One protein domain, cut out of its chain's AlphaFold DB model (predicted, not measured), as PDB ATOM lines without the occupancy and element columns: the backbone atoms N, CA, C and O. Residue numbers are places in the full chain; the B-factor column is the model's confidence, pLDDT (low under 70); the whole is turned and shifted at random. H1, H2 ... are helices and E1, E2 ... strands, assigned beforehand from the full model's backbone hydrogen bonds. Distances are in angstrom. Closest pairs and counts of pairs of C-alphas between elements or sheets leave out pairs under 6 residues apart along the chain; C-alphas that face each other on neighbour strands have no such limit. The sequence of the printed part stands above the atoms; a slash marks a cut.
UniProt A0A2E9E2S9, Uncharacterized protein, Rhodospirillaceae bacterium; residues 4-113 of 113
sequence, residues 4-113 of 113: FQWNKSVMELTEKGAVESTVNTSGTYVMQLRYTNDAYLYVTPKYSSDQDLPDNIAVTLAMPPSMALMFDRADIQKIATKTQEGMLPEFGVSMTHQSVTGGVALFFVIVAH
ATOM      1  N   PHE A   4      20.752  40.456 -45.466       94.69
ATOM      2  CA  PHE A   4      22.047  40.661 -44.817       94.69
ATOM      3  C   PHE A   4      21.889  41.302 -43.432       94.69
ATOM      4  O   PHE A   4      22.475  40.824 -42.461       94.69
ATOM      5  N   GLN A   5      21.069  42.351 -43.331       95.88
ATOM      6  CA  GLN A   5      20.791  43.020 -42.060       95.88
ATOM      7  C   GLN A   5      20.117  42.071 -41.063       95.88
ATOM      8  O   GLN A   5      20.554  42.000 -39.920       95.88
ATOM      9  N   TRP A   6      19.117  41.302 -41.507       96.06
ATOM     10  CA  TRP A   6      18.450  40.301 -40.675       96.06
ATOM     11  C   TRP A   6      19.427  39.253 -40.147       96.06
ATOM     12  O   TRP A   6      19.529  39.062 -38.938       96.06
ATOM     13  N   ASN A   7      20.179  38.609 -41.042       96.31
ATOM     14  CA  ASN A   7      21.132  37.567 -40.675       96.31
ATOM     15  C   ASN A   7      22.165  38.094 -39.673       96.31
ATOM     16  O   ASN A   7      22.428  37.440 -38.665       96.31
ATOM     17  N   LYS A   8      22.694  39.300 -39.909       96.81
ATOM     18  CA  LYS A   8      23.615  39.960 -38.984       96.81
ATOM     19  C   LYS A   8      22.977  40.176 -37.608       96.81
ATOM     20  O   LYS A   8      23.581  39.818 -36.604       96.81
ATOM     21  N   SER A   9      21.755  40.708 -37.548       96.88
ATOM     22  CA  SER A   9      21.051  40.923 -36.279       96.88
ATOM     23  C   SER A   9      20.774  39.622 -35.525       96.88
ATOM     24  O   SER A   9      20.940  39.587 -34.308       96.88
ATOM     25  N   VAL A  10      20.393  38.544 -36.218       96.94
ATOM     26  CA  VAL A  10      20.183  37.239 -35.573       96.94
ATOM     27  C   VAL A  10      21.496  36.702 -35.006       96.94
ATOM     28  O   VAL A  10      21.515  36.282 -33.854       96.94
ATOM     29  N   MET A  11      22.598  36.778 -35.756       96.94
ATOM     30  CA  MET A  11      23.915  36.365 -35.257       96.94
ATOM     31  C   MET A  11      24.323  37.134 -33.995       96.94
ATOM     32  O   MET A  11      24.711  36.514 -33.008       96.94
ATOM     33  N   GLU A  12      24.168  38.461 -33.985       97.56
ATOM     34  CA  GLU A  12      24.485  39.296 -32.816       97.56
ATOM     35  C   GLU A  12      23.647  38.926 -31.579       97.56
ATOM     36  O   GLU A  12      24.127  39.013 -30.447       97.56
ATOM     37  N   LEU A  13      22.383  38.532 -31.766       96.62
ATOM     38  CA  LEU A  13      21.522  38.068 -30.676       96.62
ATOM     39  C   LEU A  13      21.922  36.670 -30.188       96.62
ATOM     40  O   LEU A  13      21.914  36.425 -28.980       96.62
ATOM     41  N   THR A  14      22.304  35.779 -31.104       95.75
ATOM     42  CA  THR A  14      22.783  34.431 -30.780       95.75
ATOM     43  C   THR A  14      24.091  34.484 -29.991       95.75
ATOM     44  O   THR A  14      24.220  33.809 -28.974       95.75
ATOM     45  N   GLU A  15      25.040  35.338 -30.382       96.50
ATOM     46  CA  GLU A  15      26.308  35.540 -29.662       96.50
ATOM     47  C   GLU A  15      26.103  36.046 -28.227       96.50
ATOM     48  O   GLU A  15      26.879  35.725 -27.328       96.50
ATOM     49  N   LYS A  16      25.024  36.799 -27.990       96.25
ATOM     50  CA  LYS A  16      24.619  37.266 -26.654       96.25
ATOM     51  C   LYS A  16      23.847  36.214 -25.850       96.25
ATOM     52  O   LYS A  16      23.466  36.496 -24.716       96.25
ATOM     53  N   GLY A  17      23.568  35.044 -26.426       93.50
ATOM     54  CA  GLY A  17      22.735  34.007 -25.815       93.50
ATOM     55  C   GLY A  17      21.265  34.411 -25.652       93.50
ATOM     56  O   GLY A  17      20.555  33.803 -24.857       93.50
ATOM     57  N   ALA A  18      20.806  35.447 -26.362       92.62
ATOM     58  CA  ALA A  18      19.428  35.933 -26.267       92.62
ATOM     59  C   ALA A  18      18.450  35.073 -27.081       92.62
ATOM     60  O   ALA A  18      17.263  35.014 -26.762       92.62
ATOM     61  N   VAL A  19      18.946  34.430 -28.139       95.56
ATOM     62  CA  VAL A  19      18.179  33.566 -29.041       95.56
ATOM     63  C   VAL A  19      19.034  32.372 -29.456       95.56
ATOM     64  O   VAL A  19      20.263  32.426 -29.412       95.56
ATOM     65  N   GLU A  20      18.380  31.307 -29.901       96.12
ATOM     66  CA  GLU A  20      19.021  30.262 -30.696       96.12
ATOM     67  C   GLU A  20      18.752  30.533 -32.179       96.12
ATOM     68  O   GLU A  20      17.787  31.213 -32.541       96.12
ATOM     69  N   SER A  21      19.599  30.012 -33.065       95.50
ATOM     70  CA  SER A  21      19.402  30.227 -34.496       95.50
ATOM     71  C   SER A  21      19.904  29.077 -35.354       95.50
ATOM     72  O   SER A  21      20.954  28.503 -35.072       95.50
ATOM     73  N   THR A  22      19.192  28.802 -36.444       95.44
ATOM     74  CA  THR A  22      19.610  27.866 -37.500       95.44
ATOM     75  C   THR A  22      19.538  28.551 -38.860       95.44
ATOM     76  O   THR A  22      18.849  29.555 -39.012       95.44
ATOM     77  N   VAL A  23      20.252  28.043 -39.863       94.62
ATOM     78  CA  VAL A  23      20.205  28.592 -41.228       94.62
ATOM     79  C   VAL A  23      19.313  27.705 -42.086       94.62
ATOM     80  O   VAL A  23      19.512  26.492 -42.138       94.62
ATOM     81  N   ASN A  24      18.321  28.297 -42.754       91.81
ATOM     82  CA  ASN A  24      17.461  27.560 -43.677       91.81
ATOM     83  C   ASN A  24      18.149  27.311 -45.033       91.81
ATOM     84  O   ASN A  24      19.223  27.838 -45.325       91.81
ATOM     85  N   THR A  25      17.505  26.532 -45.903       89.81
ATOM     86  CA  THR A  25      18.041  26.182 -47.232       89.81
ATOM     87  C   THR A  25      18.250  27.383 -48.158       89.81
ATOM     88  O   THR A  25      19.044  27.302 -49.089       89.81
ATOM     89  N   SER A  26      17.584  28.507 -47.896       88.81
ATOM     90  CA  SER A  26      17.744  29.766 -48.631       88.81
ATOM     91  C   SER A  26      18.842  30.666 -48.044       88.81
ATOM     92  O   SER A  26      18.983  31.816 -48.465       88.81
ATOM     93  N   GLY A  27      19.602  30.198 -47.049       92.81
ATOM     94  CA  GLY A  27      20.652  30.982 -46.390       92.81
ATOM     95  C   GLY A  27      20.122  32.112 -45.500       92.81
ATOM     96  O   GLY A  27      20.843  33.071 -45.226       92.81
ATOM     97  N   THR A  28      18.854  32.053 -45.089       95.56
ATOM     98  CA  THR A  28      18.266  33.004 -44.133       95.56
ATOM     99  C   THR A  28      18.256  32.374 -42.750       95.56
ATOM    100  O   THR A  28      17.875  31.211 -42.598       95.56
ATOM    101  N   TYR A  29      18.677  33.128 -41.739       96.38
ATOM    102  CA  TYR A  29      18.635  32.649 -40.365       96.38
ATOM    103  C   TYR A  29      17.189  32.571 -39.861       96.38
ATOM    104  O   TYR A  29      16.415  33.520 -39.982       96.38
ATOM    105  N   VAL A  30      16.850  31.431 -39.274       96.56
ATOM    106  CA  VAL A  30      15.658  31.214 -38.460       96.56
ATOM    107  C   VAL A  30      16.020  31.607 -37.035       96.56
ATOM    108  O   VAL A  30      16.896  30.987 -36.431       96.56
ATOM    109  N   MET A  31      15.358  32.632 -36.504       97.31
ATOM    110  CA  MET A  31      15.509  33.033 -35.106       97.31
ATOM    111  C   MET A  31      14.560  32.206 -34.239       97.31
ATOM    112  O   MET A  31      13.372  32.135 -34.544       97.31
ATOM    113  N   GLN A  32      15.069  31.619 -33.159       96.94
ATOM    114  CA  GLN A  32      14.303  30.844 -32.188       96.94
ATOM    115  C   GLN A  32      14.396  31.499 -30.807       96.94
ATOM    116  O   GLN A  32      15.474  31.599 -30.221       96.94
ATOM    117  N   LEU A  33      13.250  31.893 -30.256       94.62
ATOM    118  CA  LEU A  33      13.122  32.330 -28.870       94.62
ATOM    119  C   LEU A  33      12.460  31.231 -28.049       94.62
ATOM    120  O   LEU A  33      11.404  30.726 -28.427       94.62
ATOM    121  N   ARG A  34      13.061  30.895 -26.908       92.06
ATOM    122  CA  ARG A  34      12.477  29.988 -25.919       92.06
ATOM    123  C   ARG A  34      11.883  30.796 -24.773       92.06
ATOM    124  O   ARG A  34      12.569  31.614 -24.164       92.06
ATOM    125  N   TYR A  35      10.623  30.537 -24.455       88.31
ATOM    126  CA  TYR A  35       9.961  31.095 -23.283       88.31
ATOM    127  C   TYR A  35      10.114  30.169 -22.072       88.31
ATOM    128  O   TYR A  35      10.365  28.970 -22.196       88.31
ATOM    129  N   THR A  36       9.927  30.724 -20.874       86.12
ATOM    130  CA  THR A  36      10.040  29.997 -19.595       86.12
ATOM    131  C   THR A  36       9.007  28.884 -19.421       86.12
ATOM    132  O   THR A  36       9.201  27.996 -18.601       86.12
ATOM    133  N   ASN A  37       7.920  28.923 -20.189       85.25
ATOM    134  CA  ASN A  37       6.852  27.925 -20.218       85.25
ATOM    135  C   ASN A  37       7.068  26.841 -21.292       85.25
ATOM    136  O   ASN A  37       6.106  26.198 -21.703       85.25
ATOM    137  N   ASP A  38       8.300  26.680 -21.783       84.50
ATOM    138  CA  ASP A  38       8.681  25.747 -22.851       84.50
ATOM    139  C   ASP A  38       7.974  25.974 -24.202       84.50
ATOM    140  O   ASP A  38       8.038  25.117 -25.085       84.50
ATOM    141  N   ALA A  39       7.334  27.131 -24.408       88.12
ATOM    142  CA  ALA A  39       6.938  27.559 -25.745       88.12
ATOM    143  C   ALA A  39       8.148  28.065 -26.535       88.12
ATOM    144  O   ALA A  39       9.062  28.687 -25.984       88.12
ATOM    145  N   TYR A  40       8.105  27.858 -27.845       91.56
ATOM    146  CA  TYR A  40       9.115  28.346 -28.775       91.56
ATOM    147  C   TYR A  40       8.476  29.252 -29.820       91.56
ATOM    148  O   TYR A  40       7.436  28.916 -30.386       91.56
ATOM    149  N   LEU A  41       9.114  30.387 -30.100       93.25
ATOM    150  CA  LEU A  41       8.766  31.269 -31.208       93.25
ATOM    151  C   LEU A  41       9.867  31.216 -32.258       93.25
ATOM    152  O   LEU A  41      11.012  31.566 -31.984       93.25
ATOM    153  N   TYR A  42       9.494  30.817 -33.464       94.62
ATOM    154  CA  TYR A  42      10.363  30.802 -34.629       94.62
ATOM    155  C   TYR A  42       9.995  31.964 -35.539       94.62
ATOM    156  O   TYR A  42       8.822  32.133 -35.864       94.62
ATOM    157  N   VAL A  43      10.981  32.739 -35.983       95.69
ATOM    158  CA  VAL A  43      10.780  33.870 -36.897       95.69
ATOM    159  C   VAL A  43      11.711  33.719 -38.091       95.69
ATOM    160  O   VAL A  43      12.927  33.617 -37.932       95.69
ATOM    161  N   THR A  44      11.130  33.696 -39.292       94.94
ATOM    162  CA  THR A  44      11.858  33.569 -40.559       94.94
ATOM    163  C   THR A  44      11.257  34.495 -41.614       94.94
ATOM    164  O   THR A  44      10.199  34.190 -42.170       94.94
ATOM    165  N   PRO A  45      11.920  35.609 -41.944       94.62
ATOM    166  CA  PRO A  45      11.581  36.379 -43.127       94.62
ATOM    167  C   PRO A  45      11.896  35.584 -44.400       94.62
ATOM    168  O   PRO A  45      12.867  34.826 -44.454       94.62
ATOM    169  N   LYS A  46      11.071  35.752 -45.431       93.38
ATOM    170  CA  LYS A  46      11.307  35.211 -46.771       93.38
ATOM    171  C   LYS A  46      11.667  36.347 -47.710       93.38
ATOM    172  O   LYS A  46      11.011  37.382 -47.698       93.38
ATOM    173  N   TYR A  47      12.702  36.123 -48.504       92.38
ATOM    174  CA  TYR A  47      13.251  37.094 -49.436       92.38
ATOM    175  C   TYR A  47      13.281  36.494 -50.837       92.38
ATOM    176  O   TYR A  47      13.763  35.372 -51.015       92.38
ATOM    177  N   SER A  48      12.837  37.267 -51.818       88.25
ATOM    178  CA  SER A  48      13.017  36.993 -53.242       88.25
ATOM    179  C   SER A  48      14.427  37.369 -53.718       88.25
ATOM    180  O   SER A  48      14.955  36.745 -54.637       88.25
ATOM    181  N   SER A  49      15.069  38.329 -53.042       87.00
ATOM    182  CA  SER A  49      16.437  38.799 -53.288       87.00
ATOM    183  C   SER A  49      17.121  39.241 -51.989       87.00
ATOM    184  O   SER A  49      16.474  39.719 -51.059       87.00
ATOM    185  N   ASP A  50      18.449  39.131 -51.925       84.81
ATOM    186  CA  ASP A  50      19.233  39.466 -50.725       84.81
ATOM    187  C   ASP A  50      19.222  40.970 -50.380       84.81
ATOM    188  O   ASP A  50      19.455  41.339 -49.224       84.81
ATOM    189  N   GLN A  51      18.970  41.831 -51.373       85.38
ATOM    190  CA  GLN A  51      18.986  43.297 -51.237       85.38
ATOM    191  C   GLN A  51      17.614  43.899 -50.924       85.38
ATOM    192  O   GLN A  51      17.538  45.056 -50.510       85.38
ATOM    193  N   ASP A  52      16.547  43.122 -51.085       86.56
ATOM    194  CA  ASP A  52      15.186  43.626 -50.971       86.56
ATOM    195  C   ASP A  52      14.643  43.498 -49.544       86.56
ATOM    196  O   ASP A  52      15.227  42.876 -48.646       86.56
ATOM    197  N   LEU A  53      13.495  44.137 -49.325       89.56
ATOM    198  CA  LEU A  53      12.664  43.881 -48.156       89.56
ATOM    199  C   LEU A  53      12.080  42.459 -48.238       89.56
ATOM    200  O   LEU A  53      11.943  41.920 -49.335       89.56
ATOM    201  N   PRO A  54      11.752  41.827 -47.097       91.94
ATOM    202  CA  PRO A  54      11.167  40.496 -47.126       91.94
ATOM    203  C   PRO A  54       9.789  40.532 -47.794       91.94
ATOM    204  O   PRO A  54       8.979  41.404 -47.484       91.94
ATOM    205  N   ASP A  55       9.502  39.544 -48.642       91.50
ATOM    206  CA  ASP A  55       8.181  39.365 -49.257       91.50
ATOM    207  C   ASP A  55       7.122  39.059 -48.184       91.50
ATOM    208  O   ASP A  55       5.953  39.409 -48.311       91.50
ATOM    209  N   ASN A  56       7.528  38.349 -47.128       92.25
ATOM    210  CA  ASN A  56       6.720  38.075 -45.945       92.25
ATOM    211  C   ASN A  56       7.600  37.646 -44.770       92.25
ATOM    212  O   ASN A  56       8.772  37.299 -44.930       92.25
ATOM    213  N   ILE A  57       7.008  37.620 -43.581       92.06
ATOM    214  CA  ILE A  57       7.612  37.059 -42.377       92.06
ATOM    215  C   ILE A  57       6.765  35.878 -41.923       92.06
ATOM    216  O   ILE A  57       5.590  36.036 -41.593       92.06
ATOM    217  N   ALA A  58       7.374  34.693 -41.906       91.94
ATOM    218  CA  ALA A  58       6.782  33.497 -41.335       91.94
ATOM    219  C   ALA A  58       7.130  33.421 -39.845       91.94
ATOM    220  O   ALA A  58       8.306  33.446 -39.470       91.94
ATOM    221  N   VAL A  59       6.105  33.315 -39.006       91.50
ATOM    222  CA  VAL A  59       6.242  33.174 -37.557       91.50
ATOM    223  C   VAL A  59       5.537  31.899 -37.119       91.50
ATOM    224  O   VAL A  59       4.374  31.693 -37.452       91.50
ATOM    225  N   THR A  60       6.219  31.056 -36.351       91.12
ATOM    226  CA  THR A  60       5.629  29.844 -35.773       91.12
ATOM    227  C   THR A  60       5.713  29.914 -34.260       91.12
ATOM    228  O   THR A  60       6.809  30.000 -33.714       91.12
ATOM    229  N   LEU A  61       4.574  29.828 -33.579       89.25
ATOM    230  CA  LEU A  61       4.514  29.631 -32.134       89.25
ATOM    231  C   LEU A  61       4.232  28.153 -31.853       89.25
ATOM    232  O   LEU A  61       3.127  27.677 -32.109       89.25
ATOM    233  N   ALA A  62       5.226  27.432 -31.344       89.25
ATOM    234  CA  ALA A  62       5.100  26.040 -30.930       89.25
ATOM    235  C   ALA A  62       4.843  25.969 -29.422       89.25
ATOM    236  O   ALA A  62       5.665  26.419 -28.620       89.25
ATOM    237  N   MET A  63       3.698  25.405 -29.040       86.88
ATOM    238  CA  MET A  63       3.273  25.283 -27.647       86.88
ATOM    239  C   MET A  63       3.342  23.819 -27.178       86.88
ATOM    240  O   MET A  63       2.834  22.944 -27.888       86.88
ATOM    241  N   PRO A  64       3.921  23.537 -25.993       84.75
ATOM    242  CA  PRO A  64       3.975  22.204 -25.396       84.75
ATOM    243  C   PRO A  64       2.577  21.658 -25.059       84.75
ATOM    244  O   PRO A  64       1.607  22.424 -24.980       84.75
ATOM    245  N   PRO A  65       2.452  20.341 -24.800       80.94
ATOM    246  CA  PRO A  65       1.149  19.687 -24.722       80.94
ATOM    247  C   PRO A  65       0.296  20.211 -23.565       80.94
ATOM    248  O   PRO A  65      -0.913  20.357 -23.708       80.94
ATOM    249  N   SER A  66       0.923  20.548 -22.437       80.38
ATOM    250  CA  SER A  66       0.245  21.109 -21.265       80.38
ATOM    251  C   SER A  66      -0.477  22.426 -21.564       80.38
ATOM    252  O   SER A  66      -1.569  22.644 -21.046       80.38
ATOM    253  N   MET A  67       0.097  23.278 -22.418       76.94
ATOM    254  CA  MET A  67      -0.536  24.527 -22.853       76.94
ATOM    255  C   MET A  67      -1.489  24.307 -24.019       76.94
ATOM    256  O   MET A  67      -2.538  24.935 -24.063       76.94
ATOM    257  N   ALA A  68      -1.176  23.385 -24.930       75.00
ATOM    258  CA  ALA A  68      -2.050  23.041 -26.048       75.00
ATOM    259  C   ALA A  68      -3.452  22.589 -25.599       75.00
ATOM    260  O   ALA A  68      -4.429  22.895 -26.271       75.00
ATOM    261  N   LEU A  69      -3.560  21.924 -24.442       73.50
ATOM    262  CA  LEU A  69      -4.843  21.537 -23.838       73.50
ATOM    263  C   LEU A  69      -5.718  22.730 -23.418       73.50
ATOM    264  O   LEU A  69      -6.911  22.548 -23.197       73.50
ATOM    265  N   MET A  70      -5.140  23.927 -23.288       71.94
ATOM    266  CA  MET A  70      -5.848  25.154 -22.911       71.94
ATOM    267  C   MET A  70      -6.368  25.945 -24.113       71.94
ATOM    268  O   MET A  70      -7.017  26.962 -23.901       71.94
ATOM    269  N   PHE A  71      -6.062  25.523 -25.344       73.38
ATOM    270  CA  PHE A  71      -6.493  26.214 -26.556       73.38
ATOM    271  C   PHE A  71      -7.515  25.371 -27.301       73.38
ATOM    272  O   PHE A  71      -7.169  24.393 -27.966       73.38
ATOM    273  N   ASP A  72      -8.778  25.779 -27.226       75.56
ATOM    274  CA  ASP A  72      -9.782  25.275 -28.147       75.56
ATOM    275  C   ASP A  72      -9.793  26.084 -29.460       75.56
ATOM    276  O   ASP A  72      -9.030  27.033 -29.680       75.56
ATOM    277  N   ARG A  73     -10.663  25.689 -30.394       72.38
ATOM    278  CA  ARG A  73     -10.781  26.368 -31.691       72.38
ATOM    279  C   ARG A  73     -11.189  27.843 -31.550       72.38
ATOM    280  O   ARG A  73     -10.773  28.652 -32.382       72.38
ATOM    281  N   ALA A  74     -12.000  28.188 -30.550       82.38
ATOM    282  CA  ALA A  74     -12.448  29.555 -30.311       82.38
ATOM    283  C   ALA A  74     -11.310  30.416 -29.747       82.38
ATOM    284  O   ALA A  74     -11.146  31.561 -30.176       82.38
ATOM    285  N   ASP A  75     -10.470  29.860 -28.873       81.81
ATOM    286  CA  ASP A  75      -9.279  30.546 -28.368       81.81
ATOM    287  C   ASP A  75      -8.297  30.871 -29.496       81.81
ATOM    288  O   ASP A  75      -7.828  32.006 -29.612       81.81
ATOM    289  N   ILE A  76      -8.041  29.902 -30.381       77.19
ATOM    290  CA  ILE A  76      -7.171  30.087 -31.548       77.19
ATOM    291  C   ILE A  76      -7.722  31.195 -32.457       77.19
ATOM    292  O   ILE A  76      -6.978  32.087 -32.861       77.19
ATOM    293  N   GLN A  77      -9.026  31.191 -32.749       79.56
ATOM    294  CA  GLN A  77      -9.651  32.253 -33.548       79.56
ATOM    295  C   GLN A  77      -9.534  33.627 -32.884       79.56
ATOM    296  O   GLN A  77      -9.208  34.606 -33.550       79.56
ATOM    297  N   LYS A  78      -9.740  33.704 -31.567       84.88
ATOM    298  CA  LYS A  78      -9.620  34.951 -30.809       84.88
ATOM    299  C   LYS A  78      -8.197  35.504 -30.832       84.88
ATOM    300  O   LYS A  78      -8.027  36.719 -30.930       84.88
ATOM    301  N   ILE A  79      -7.185  34.638 -30.752       81.31
ATOM    302  CA  ILE A  79      -5.782  35.032 -30.924       81.31
ATOM    303  C   ILE A  79      -5.575  35.592 -32.329       81.31
ATOM    304  O   ILE A  79      -5.045  36.690 -32.451       81.31
ATOM    305  N   ALA A  80      -6.066  34.904 -33.365       78.19
ATOM    306  CA  ALA A  80      -5.950  35.354 -34.753       78.19
ATOM    307  C   ALA A  80      -6.496  36.773 -34.948       78.19
ATOM    308  O   ALA A  80      -5.796  37.639 -35.468       78.19
ATOM    309  N   THR A  81      -7.729  37.012 -34.487       84.62
ATOM    310  CA  THR A  81      -8.396  38.311 -34.609       84.62
ATOM    311  C   THR A  81      -7.628  39.392 -33.865       84.62
ATOM    312  O   THR A  81      -7.326  40.427 -34.447       84.62
ATOM    313  N   LYS A  82      -7.225  39.139 -32.614       85.69
ATOM    314  CA  LYS A  82      -6.452  40.117 -31.836       85.69
ATOM    315  C   LYS A  82      -5.090  40.419 -32.452       85.69
ATOM    316  O   LYS A  82      -4.646  41.562 -32.412       85.69
ATOM    317  N   THR A  83      -4.413  39.410 -32.999       81.56
ATOM    318  CA  THR A  83      -3.133  39.602 -33.687       81.56
ATOM    319  C   THR A  83      -3.314  40.433 -34.955       81.56
ATOM    320  O   THR A  83      -2.522  41.339 -35.184       81.56
ATOM    321  N   GLN A  84      -4.362  40.174 -35.746       82.00
ATOM    322  CA  GLN A  84      -4.701  40.992 -36.914       82.00
ATOM    323  C   GLN A  84      -5.008  42.439 -36.517       82.00
ATOM    324  O   GLN A  84      -4.395  43.356 -37.049       82.00
ATOM    325  N   GLU A  85      -5.899  42.649 -35.546       86.94
ATOM    326  CA  GLU A  85      -6.266  43.984 -35.056       86.94
ATOM    327  C   GLU A  85      -5.056  44.770 -34.541       86.94
ATOM    328  O   GLU A  85      -4.946  45.963 -34.805       86.94
ATOM    329  N   GLY A  86      -4.134  44.111 -33.833       84.44
ATOM    330  CA  GLY A  86      -2.942  44.754 -33.279       84.44
ATOM    331  C   GLY A  86      -1.840  45.070 -34.294       84.44
ATOM    332  O   GLY A  86      -0.901  45.778 -33.941       84.44
ATOM    333  N   MET A  87      -1.916  44.531 -35.513       81.44
ATOM    334  CA  MET A  87      -0.931  44.750 -36.583       81.44
ATOM    335  C   MET A  87      -1.470  45.598 -37.742       81.44
ATOM    336  O   MET A  87      -0.716  45.940 -38.653       81.44
ATOM    337  N   LEU A  88      -2.762  45.923 -37.718       79.81
ATOM    338  CA  LEU A  88      -3.378  46.844 -38.658       79.81
ATOM    339  C   LEU A  88      -3.165  48.307 -38.224       79.81
ATOM    340  O   LEU A  88      -3.166  48.592 -37.025       79.81
ATOM    341  N   PRO A  89      -3.129  49.243 -39.193       80.44
ATOM    342  CA  PRO A  89      -3.278  49.027 -40.637       80.44
ATOM    343  C   PRO A  89      -1.981  48.651 -41.371       80.44
ATOM    344  O   PRO A  89      -2.017  48.490 -42.585       80.44
ATOM    345  N   GLU A  90      -0.842  48.556 -40.689       80.94
ATOM    346  CA  GLU A  90       0.476  48.484 -41.331       80.94
ATOM    347  C   GLU A  90       0.773  47.128 -41.983       80.94
ATOM    348  O   GLU A  90       1.534  47.063 -42.952       80.94
ATOM    349  N   PHE A  91       0.169  46.047 -41.484       82.44
ATOM    350  CA  PHE A  91       0.445  44.697 -41.961       82.44
ATOM    351  C   PHE A  91      -0.818  43.873 -42.207       82.44
ATOM    352  O   PHE A  91      -1.740  43.822 -41.392       82.44
ATOM    353  N   GLY A  92      -0.792  43.110 -43.300       82.06
ATOM    354  CA  GLY A  92      -1.700  41.998 -43.518       82.06
ATOM    355  C   GLY A  92      -1.198  40.762 -42.776       82.06
ATOM    356  O   GLY A  92      -0.054  40.342 -42.963       82.06
ATOM    357  N   VAL A  93      -2.050  40.145 -41.954       85.00
ATOM    358  CA  VAL A  93      -1.706  38.923 -41.211       85.00
ATOM    359  C   VAL A  93      -2.658  37.795 -41.585       85.00
ATOM    360  O   VAL A  93      -3.877  37.943 -41.512       85.00
ATOM    361  N   SER A  94      -2.103  36.639 -41.936       84.94
ATOM    362  CA  SER A  94      -2.852  35.387 -42.060       84.94
ATOM    363  C   SER A  94      -2.361  34.385 -41.022       84.94
ATOM    364  O   SER A  94      -1.177  34.375 -40.687       84.94
ATOM    365  N   MET A  95      -3.271  33.563 -40.494       85.25
ATOM    366  CA  MET A  95      -2.950  32.586 -39.458       85.25
ATOM    367  C   MET A  95      -3.566  31.218 -39.762       85.25
ATOM    368  O   MET A  95      -4.741  31.120 -40.116       85.25
ATOM    369  N   THR A  96      -2.786  30.157 -39.566       83.88
ATOM    370  CA  THR A  96      -3.249  28.763 -39.549       83.88
ATOM    371  C   THR A  96      -2.736  28.054 -38.294       83.88
ATOM    372  O   THR A  96      -1.925  28.598 -37.545       83.88
ATOM    373  N   HIS A  97      -3.233  26.851 -38.010       82.50
ATOM    374  CA  HIS A  97      -2.769  26.057 -36.873       82.50
ATOM    375  C   HIS A  97      -2.730  24.572 -37.218       82.50
ATOM    376  O   HIS A  97      -3.489  24.103 -38.068       82.50
ATOM    377  N   GLN A  98      -1.864  23.836 -36.528       82.00
ATOM    378  CA  GLN A  98      -1.793  22.385 -36.609       82.00
ATOM    379  C   GLN A  98      -1.557  21.785 -35.224       82.00
ATOM    380  O   GLN A  98      -0.668  22.217 -34.488       82.00
ATOM    381  N   SER A  99      -2.325  20.749 -34.888       76.94
ATOM    382  CA  SER A  99      -1.989  19.857 -33.779       76.94
ATOM    383  C   SER A  99      -0.825  18.970 -34.208       76.94
ATOM    384  O   SER A  99      -0.930  18.214 -35.174       76.94
ATOM    385  N   VAL A 100       0.294  19.083 -33.506       71.06
ATOM    386  CA  VAL A 100       1.477  18.235 -33.697       71.06
ATOM    387  C   VAL A 100       1.552  17.242 -32.542       71.06
ATOM    388  O   VAL A 100       0.948  17.469 -31.495       71.06
ATOM    389  N   THR A 101       2.236  16.110 -32.719       59.25
ATOM    390  CA  THR A 101       2.295  15.054 -31.698       59.25
ATOM    391  C   THR A 101       2.889  15.613 -30.401       59.25
ATOM    392  O   THR A 101       4.098  15.788 -30.293       59.25
ATOM    393  N   GLY A 102       2.019  15.931 -29.435       65.56
ATOM    394  CA  GLY A 102       2.386  16.579 -28.176       65.56
ATOM    395  C   GLY A 102       2.266  18.109 -28.144       65.56
ATOM    396  O   GLY A 102       2.908  18.711 -27.304       65.56
ATOM    397  N   GLY A 103       1.487  18.781 -28.995       78.12
ATOM    398  CA  GLY A 103       1.331  20.237 -28.883       78.12
ATOM    399  C   GLY A 103       0.462  20.886 -29.956       78.12
ATOM    400  O   GLY A 103      -0.162  20.213 -30.777       78.12
ATOM    401  N   VAL A 104       0.447  22.218 -29.963       83.38
ATOM    402  CA  VAL A 104      -0.181  23.034 -31.015       83.38
ATOM    403  C   VAL A 104       0.868  23.980 -31.578       83.38
ATOM    404  O   VAL A 104       1.559  24.670 -30.829       83.38
ATOM    405  N   ALA A 105       0.975  24.013 -32.902       85.06
ATOM    406  CA  ALA A 105       1.738  25.015 -33.625       85.06
ATOM    407  C   ALA A 105       0.770  26.019 -34.260       85.06
ATOM    408  O   ALA A 105      -0.147  25.624 -34.985       85.06
ATOM    409  N   LEU A 106       0.973  27.307 -33.989       85.94
ATOM    410  CA  LEU A 106       0.297  28.407 -34.674       85.94
ATOM    411  C   LEU A 106       1.256  28.996 -35.705       85.94
ATOM    412  O   LEU A 106       2.390  29.328 -35.363       85.94
ATOM    413  N   PHE A 107       0.802  29.136 -36.943       87.19
ATOM    414  CA  PHE A 107       1.581  29.694 -38.041       87.19
ATOM    415  C   PHE A 107       0.990  31.033 -38.438       87.19
ATOM    416  O   PHE A 107      -0.197  31.113 -38.744       87.19
ATOM    417  N   PHE A 108       1.823  32.059 -38.484       87.62
ATOM    418  CA  PHE A 108       1.465  33.387 -38.946       87.62
ATOM    419  C   PHE A 108       2.306  33.730 -40.169       87.62
ATOM    420  O   PHE A 108       3.513  33.484 -40.196       87.62
ATOM    421  N   VAL A 109       1.668  34.323 -41.172       87.62
ATOM    422  CA  VAL A 109       2.352  34.961 -42.297       87.62
ATOM    423  C   VAL A 109       1.973  36.430 -42.277       87.62
ATOM    424  O   VAL A 109       0.795  36.769 -42.397       87.62
ATOM    425  N   ILE A 110       2.984  37.275 -42.100       86.44
ATOM    426  CA  ILE A 110       2.861  38.729 -42.011       86.44
ATOM    427  C   ILE A 110       3.405  39.327 -43.307       86.44
ATOM    428  O   ILE A 110       4.519  38.995 -43.719       86.44
ATOM    429  N   VAL A 111       2.629  40.201 -43.939       86.38
ATOM    430  CA  VAL A 111       2.962  40.873 -45.201       86.38
ATOM    431  C   VAL A 111       2.805  42.377 -44.993       86.38
ATOM    432  O   VAL A 111       1.805  42.814 -44.428       86.38
ATOM    433  N   ALA A 112       3.796  43.165 -45.410       79.69
ATOM    434  CA  ALA A 112       3.681  44.622 -45.399       79.69
ATOM    435  C   ALA A 112       2.712  45.085 -46.498       79.69
ATOM    436  O   ALA A 112       2.677  44.483 -47.573       79.69
ATOM    437  N   HIS A 113       1.927  46.122 -46.210       68.44
ATOM    438  CA  HIS A 113       1.088  46.784 -47.210       68.44
ATOM    439  C   HIS A 113       1.891  47.662 -48.175       68.44
ATOM    440  O   HIS A 113       2.942  48.206 -47.762       68.44
TER     441      HIS A 113
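Overview. This is residues 4 to 113 of the 113 residues of an uncharacterized protein of Rhodospirillaceae bacterium (UniProt A0A2E9E2S9). One twisted sheet of six strands makes a wall, with helices H1 and H3 over one face, near its two opposite edges and apart from each other; the other face is bare. Short H2 sits at the strand ends, on the helices' side. The printed part has 110 residues, in the order H1 E1 E2 E3 E4 H2 H3 E5 E6; the sheet runs E1 E2 E3 E4 E6 E5, all antiparallel, and the class is mixed, helices and strands. It is compact, with a radius of gyration of the C-alphas of 14.9 A and spans of 41 by 33 by 22 A.

Arrangement. H1, residues 4 to 15, lies over E1, residues 20 to 23, and E2, residues 29 to 34, slantwise to the strands, at 37 degrees to E2 on the local plane and a height over the sheet of 9.1 A. It touches E2, the closest C-alphas being those of Asn 7 and Tyr 29, 5.5 A apart. E1, E2, E3, residues 40 to 46, and E4, residues 56 to 63, form a meander, each strand the antiparallel neighbour of the one before. Within hydrogen-bond range are N 30 and O 22, 2.8 A, N 33 and O 41, 2.8 A, and N 42 and O 60, 2.8 A. H2, residues 65 to 68, is on the sheet but over none of its strands; it touches E6, residues 103 to 112, at the C-alphas of Pro 65 and Gly 103, 4.2 A apart. H3, residues 73 to 87, runs along the strands, over E5, residues 91 to 100, at 24 degrees to it on the local plane and a height of 8.8 A, and only just over E6, with 3 C-alphas. It touches E5, the closest C-alphas being those of Gln 84 and Val 93, 5.6 A apart. E4, H2, H3 and E5 make a split strand-helix-strand unit, two strands running the same way with E6 between them; its crossover is right-handed. N 59 and O 108, 2.9 A apart, are within hydrogen-bond range across E4 and E6, and so are N 107 and O 96, 2.8 A apart, across the hairpin E5 and E6. In H1 and H3 every O i to N i+4 pair is within hydrogen-bond range; H2 is too short for one.

Along the chain. H1 begins at C-alpha 4, (22.047, 40.661, -44.817), and is 16.6 A long; H3 is 21.4 A, E4 22.6 A and E5 27.7 A. E6 is 29.5 A long and ends at C-alpha 112, (3.681, 44.622, -45.399).

Size, cuts and confidence. The C-alphas farthest apart are those of Gln 51 and Leu 69, 42.3 A. The printed part has no cut and no long link. Mean pLDDT of the printed part is 87.1; residues 101 to 102 and 113 are under 70.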